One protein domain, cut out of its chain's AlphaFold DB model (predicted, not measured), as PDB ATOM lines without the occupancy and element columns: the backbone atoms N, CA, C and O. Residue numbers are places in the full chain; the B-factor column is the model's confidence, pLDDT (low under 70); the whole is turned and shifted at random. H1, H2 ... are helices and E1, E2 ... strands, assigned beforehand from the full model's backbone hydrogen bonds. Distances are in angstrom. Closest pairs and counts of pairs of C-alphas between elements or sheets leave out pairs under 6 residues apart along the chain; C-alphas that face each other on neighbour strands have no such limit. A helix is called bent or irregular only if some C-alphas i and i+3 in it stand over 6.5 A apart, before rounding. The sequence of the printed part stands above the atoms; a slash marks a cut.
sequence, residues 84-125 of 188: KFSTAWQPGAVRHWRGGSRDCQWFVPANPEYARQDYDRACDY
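This is residues 84 to 125 of the 188 residues of an uncharacterized protein of Thiohalobacter sp. COW1 (UniProt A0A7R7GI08). Look for a very small sheet, a hairpin of two short strands E1 and E2, with the one helix H1 lying across the end of the sheet where E2 ends, mainly against E2. The long link that joins the two strands swings out in wide loops, and on its way residues 94 to 95 pair with E2 on the side away from E1. You will find 42 printed residues with two named strands and one named helix, in the order E1, E2, H1; the sheet's order is E1 - E2, antiparallel. The class is mixed, helices and strands, though under half of the residues are in named elements. The whole is compact, with a radius of gyration of the C-alphas of 9.3 A, and its C-alphas span 27 by 21 by 13 A.

Start at the sheet, where E1, residues 84 to 86, and E2, residues 106 to 109, are antiparallel neighbours and form a hairpin, with 150 degrees between their directions. The C-alphas of Phe 85 and Phe 107 face each other at 4.4 A. Look there for N 86 and O 106, 2.8 A apart, and N 108 and O 84, also 2.8 A, both within hydrogen-bond range. Residues 94 to 95 form a short antiparallel pairing with residues 106 to 107 of E2. From the sheet go to H1, residues 112 to 124: its closest C-alphas to E2 are those of Pro 109 and Ala 115, 5.2 A apart, and the two centres are 8.4 A apart. E1 and H1 are near each other, with 6 pairs of C-alphas within 10 A. In H1, 7 of 9 O i to N i+4 pairs are within hydrogen-bond range.

Find C-alpha 84 at (149.443, 125.244, 110.529), where E1 begins; it reaches C-alpha 86 after 6.3 A. E2 begins at C-alpha 106, at (148.436, 120.640, 103.471), and runs 9.5 A to C-alpha 109. H1 is 18.6 A long and ends at C-alpha 124, at (137.551, 120.826, 114.522). H1 is irregular: its C-alphas 113 and 116 are 8.3 A apart.

Look to the C-alphas of Gly 100 and Glu 113 for the two farthest apart, 26.8 A. The printed part has no cut. The link from E1 to E2, residues 87 to 105, is long, and the link from E2 to H1 is tight. The mean pLDDT of the printed part is 84.5, and you will find residues 97 to 103 under 70, where the model's confidence is low.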
ATOM      1  N   LYS A  84     150.017 124.238 111.430       89.44
ATOM      2  CA  LYS A  84     149.443 125.244 110.529       89.44
ATOM      3  C   LYS A  84     148.990 124.670 109.199       89.44
ATOM      4  O   LYS A  84     149.610 123.764 108.641       89.44
ATOM      5  N   PHE A  85     147.949 125.271 108.639       87.81
ATOM      6  CA  PHE A  85     147.560 125.023 107.258       87.81
ATOM      7  C   PHE A  85     148.533 125.721 106.297       87.81
ATOM      8  O   PHE A  85     148.989 126.838 106.540       87.81
ATOM      9  N   SER A  86     148.897 125.034 105.216       85.75
ATOM     10  CA  SER A  86     149.833 125.515 104.204       85.75
ATOM     11  C   SER A  86     149.421 125.105 102.792       85.75
ATOM     12  O   SER A  86     148.842 124.045 102.549       85.75
ATOM     13  N   THR A  87     149.767 125.950 101.825       86.38
ATOM     14  CA  THR A  87     149.667 125.642 100.394       86.38
ATOM     15  C   THR A  87     150.827 124.770  99.908       86.38
ATOM     16  O   THR A  87     150.692 124.089  98.893       86.38
ATOM     17  N   ALA A  88     151.948 124.740 100.638       88.06
ATOM     18  CA  ALA A  88     153.139 123.977 100.292       88.06
ATOM     19  C   ALA A  88     153.260 122.707 101.140       88.06
ATOM     20  O   ALA A  88     153.039 122.720 102.353       88.06
ATOM     21  N   TRP A  89     153.657 121.610 100.497       91.12
ATOM     22  CA  TRP A  89     153.982 120.376 101.201       91.12
ATOM     23  C   TRP A  89     155.288 120.531 101.993       91.12
ATOM     24  O   TRP A  89     156.242 121.143 101.511       91.12
ATOM     25  N   GLN A  90     155.341 119.934 103.185       91.38
ATOM     26  CA  GLN A  90     156.537 119.813 104.025       91.38
ATOM     27  C   GLN A  90     156.637 118.376 104.572       91.38
ATOM     28  O   GLN A  90     155.611 117.693 104.647       91.38
ATOM     29  N   PRO A  91     157.832 117.887 104.963       91.94
ATOM     30  CA  PRO A  91     157.971 116.563 105.567       91.94
ATOM     31  C   PRO A  91     157.032 116.377 106.764       91.94
ATOM     32  O   PRO A  91     156.986 117.218 107.656       91.94
ATOM     33  N   GLY A  92     156.266 115.283 106.770       90.56
ATOM     34  CA  GLY A  92     155.265 115.004 107.809       90.56
ATOM     35  C   GLY A  92     153.902 115.675 107.599       90.56
ATOM     36  O   GLY A  92     152.994 115.440 108.391       90.56
ATOM     37  N   ALA A  93     153.719 116.468 106.536       92.38
ATOM     38  CA  ALA A  93     152.448 117.131 106.272       92.38
ATOM     39  C   ALA A  93     151.315 116.149 105.930       92.38
ATOM     40  O   ALA A  93     151.487 115.187 105.176       92.38
ATOM     41  N   VAL A  94     150.120 116.458 106.432       91.94
ATOM     42  CA  VAL A  94     148.874 115.731 106.168       91.94
ATOM     43  C   VAL A  94     148.103 116.439 105.058       91.94
ATOM     44  O   VAL A  94     147.982 117.661 105.053       91.94
ATOM     45  N   ARG A  95     147.564 115.686 104.095       90.44
ATOM     46  CA  ARG A  95     146.757 116.259 103.007       90.44
ATOM     47  C   ARG A  95     145.399 116.729 103.539       90.44
ATOM     48  O   ARG A  95     144.640 115.919 104.070       90.44
ATOM     49  N   HIS A  96     145.079 118.007 103.353       85.62
ATOM     50  CA  HIS A  96     143.801 118.590 103.759       85.62
ATOM     51  C   HIS A  96     142.746 118.414 102.662       85.62
ATOM     52  O   HIS A  96     142.982 118.764 101.509       85.62
ATOM     53  N   TRP A  97     141.584 117.852 103.016       69.31
ATOM     54  CA  TRP A  97     140.576 117.372 102.052       69.31
ATOM     55  C   TRP A  97     139.247 118.133 102.050       69.31
ATOM     56  O   TRP A  97     138.368 117.821 101.248       69.31
ATOM     57  N   ARG A  98     139.073 119.145 102.909       64.06
ATOM     58  CA  ARG A  98     137.855 119.966 102.917       64.06
ATOM     59  C   ARG A  98     138.123 121.264 102.139       64.06
ATOM     60  O   ARG A  98     139.078 121.958 102.431       64.06
ATOM     61  N   GLY A  99     137.285 121.597 101.151       54.09
ATOM     62  CA  GLY A  99     137.325 122.861 100.386       54.09
ATOM     63  C   GLY A  99     136.317 123.883 100.934       54.09
ATOM     64  O   GLY A  99     135.143 123.578 101.071       54.09
ATOM     65  N   GLY A 100     136.771 125.046 101.379       55.84
ATOM     66  CA  GLY A 100     136.083 126.087 102.177       55.84
ATOM     67  C   GLY A 100     136.975 127.329 102.136       55.84
ATOM     68  O   GLY A 100     137.600 127.472 101.106       55.84
ATOM     69  N   SER A 101     137.155 128.170 103.165       54.09
ATOM     70  CA  SER A 101     138.204 129.236 103.224       54.09
ATOM     71  C   SER A 101     139.676 128.738 103.100       54.09
ATOM     72  O   SER A 101     140.593 129.265 103.716       54.09
ATOM     73  N   ARG A 102     139.885 127.670 102.330       54.38
ATOM     74  CA  ARG A 102     140.712 126.479 102.522       54.38
ATOM     75  C   ARG A 102     141.564 126.254 101.263       54.38
ATOM     76  O   ARG A 102     141.541 125.178 100.671       54.38
ATOM     77  N   ASP A 103     142.325 127.265 100.855       63.09
ATOM     78  CA  ASP A 103     143.280 127.136  99.739       63.09
ATOM     79  C   ASP A 103     144.555 126.362 100.130       63.09
ATOM     80  O   ASP A 103     145.410 126.064  99.294       63.09
ATOM     81  N   CYS A 104     144.687 125.988 101.402       76.38
ATOM     82  CA  CYS A 104     145.795 125.190 101.904       76.38
ATOM     83  C   CYS A 104     145.542 123.693 101.688       76.38
ATOM     84  O   CYS A 104     144.677 123.090 102.319       76.38
ATOM     85  N   GLN A 105     146.333 123.082 100.807       86.94
ATOM     86  CA  GLN A 105     146.261 121.653 100.482       86.94
ATOM     87  C   GLN A 105     146.879 120.755 101.562       86.94
ATOM     88  O   GLN A 105     146.685 119.537 101.545       86.94
ATOM     89  N   TRP A 106     147.634 121.347 102.487       88.81
ATOM     90  CA  TRP A 106     148.436 120.640 103.471       88.81
ATOM     91  C   TRP A 106     148.211 121.206 104.866       88.81
ATOM     92  O   TRP A 106     148.032 122.406 105.050       88.81
ATOM     93  N   PHE A 107     148.264 120.333 105.857       90.81
ATOM     94  CA  PHE A 107     148.455 120.686 107.250       90.81
ATOM     95  C   PHE A 107     149.858 120.255 107.654       90.81
ATOM     96  O   PHE A 107     150.225 119.092 107.482       90.81
ATOM     97  N   VAL A 108     150.650 121.199 108.143       91.94
ATOM     98  CA  VAL A 108     152.008 120.970 108.627       91.94
ATOM     99  C   VAL A 108     151.928 120.884 110.148       91.94
ATOM    100  O   VAL A 108     151.705 121.924 110.775       91.94
ATOM    101  N   PRO A 109     152.054 119.680 110.735       92.56
ATOM    102  CA  PRO A 109     151.943 119.508 112.176       92.56
ATOM    103  C   PRO A 109     153.144 120.124 112.892       92.56
ATOM    104  O   PRO A 109     154.248 120.162 112.342       92.56
ATOM    105  N   ALA A 110     152.939 120.562 114.132       91.56
ATOM    106  CA  ALA A 110     154.032 120.981 115.005       91.56
ATOM    107  C   ALA A 110     154.920 119.786 115.389       91.56
ATOM    108  O   ALA A 110     156.147 119.895 115.381       91.56
ATOM    109  N   ASN A 111     154.306 118.623 115.644       90.81
ATOM    110  CA  ASN A 111     155.003 117.364 115.883       90.81
ATOM    111  C   ASN A 111     154.548 116.274 114.885       90.81
ATOM    112  O   ASN A 111     153.404 115.818 114.943       90.81
ATOM    113  N   PRO A 112     155.434 115.785 113.994       90.56
ATOM    114  CA  PRO A 112     155.098 114.726 113.040       90.56
ATOM    115  C   PRO A 112     154.592 113.416 113.665       90.56
ATOM    116  O   PRO A 112     153.866 112.680 112.997       90.56
ATOM    117  N   GLU A 113     154.940 113.110 114.919       92.38
ATOM    118  CA  GLU A 113     154.484 111.890 115.605       92.38
ATOM    119  C   GLU A 113     152.968 111.887 115.856       92.38
ATOM    120  O   GLU A 113     152.333 110.832 115.807       92.38
ATOM    121  N   TYR A 114     152.377 113.071 116.044       91.44
ATOM    122  CA  TYR A 114     150.949 113.263 116.316       91.44
ATOM    123  C   TYR A 114     150.191 113.844 115.119       91.44
ATOM    124  O   TYR A 114     149.017 114.188 115.231       91.44
ATOM    125  N   ALA A 115     150.816 113.861 113.934       91.38
ATOM    126  CA  ALA A 115     150.349 114.581 112.750       91.38
ATOM    127  C   ALA A 115     148.858 114.408 112.431       91.38
ATOM    128  O   ALA A 115     148.178 115.364 112.062       91.38
ATOM    129  N   ARG A 116     148.342 113.178 112.546       90.94
ATOM    130  CA  ARG A 116     146.934 112.900 112.257       90.94
ATOM    131  C   ARG A 116     145.996 113.432 113.339       90.94
ATOM    132  O   ARG A 116     144.948 113.964 112.996       90.94
ATOM    133  N   GLN A 117     146.376 113.283 114.605       92.31
ATOM    134  CA  GLN A 117     145.594 113.761 115.744       92.31
ATOM    135  C   GLN A 117     145.553 115.288 115.744       92.31
ATOM    136  O   GLN A 117     144.468 115.854 115.803       92.31
ATOM    137  N   ASP A 118     146.703 115.934 115.544       91.44
ATOM    138  CA  ASP A 118     146.804 117.391 115.439       91.44
ATOM    139  C   ASP A 118     146.007 117.923 114.247       91.44
ATOM    140  O   ASP A 118     145.318 118.933 114.358       91.44
ATOM    141  N   TYR A 119     146.041 117.221 113.110       90.69
ATOM    142  CA  TYR A 119     145.231 117.571 111.944       90.69
ATOM    143  C   TYR A 119     143.730 117.464 112.226       90.69
ATOM    144  O   TYR A 119     142.973 118.373 111.879       90.69
ATOM    145  N   ASP A 120     143.290 116.351 112.816       90.06
ATOM    146  CA  ASP A 120     141.878 116.136 113.124       90.06
ATOM    147  C   ASP A 120     141.409 117.172 114.171       90.06
ATOM    148  O   ASP A 120     140.347 117.769 113.992       90.06
ATOM    149  N   ARG A 121     142.246 117.487 115.173       89.50
ATOM    150  CA  ARG A 121     142.015 118.559 116.154       89.50
ATOM    151  C   ARG A 121     141.942 119.937 115.491       89.50
ATOM    152  O   ARG A 121     141.031 120.703 115.791       89.50
ATOM    153  N   ALA A 122     142.827 120.228 114.537       88.25
ATOM    154  CA  ALA A 122     142.829 121.476 113.770       88.25
ATOM    155  C   ALA A 122     141.622 121.654 112.861       88.25
ATOM    156  O   ALA A 122     141.126 122.765 112.685       88.25
ATOM    157  N   CYS A 123     141.116 120.564 112.292       86.38
ATOM    158  CA  CYS A 123     139.905 120.601 111.484       86.38
ATOM    159  C   CYS A 123     138.639 120.881 112.301       86.38
ATOM    160  O   CYS A 123     137.634 121.266 111.705       86.38
ATOM    161  N   ASP A 124     138.683 120.651 113.612       88.50
ATOM    162  CA  ASP A 124     137.551 120.826 114.522       88.50
ATOM    163  C   ASP A 124     137.506 122.217 115.181       88.50
ATOM    164  O   ASP A 124     136.502 122.586 115.795       88.50
ATOM    165  N   TYR A 125     138.560 123.027 115.022       87.25
ATOM    166  CA  TYR A 125     138.576 124.397 115.529       87.25
ATOM    167  C   TYR A 125     137.449 125.237 114.917       87.25
ATOM    168  O   TYR A 125     137.176 125.180 113.715       87.25
TER     169      TYR A 125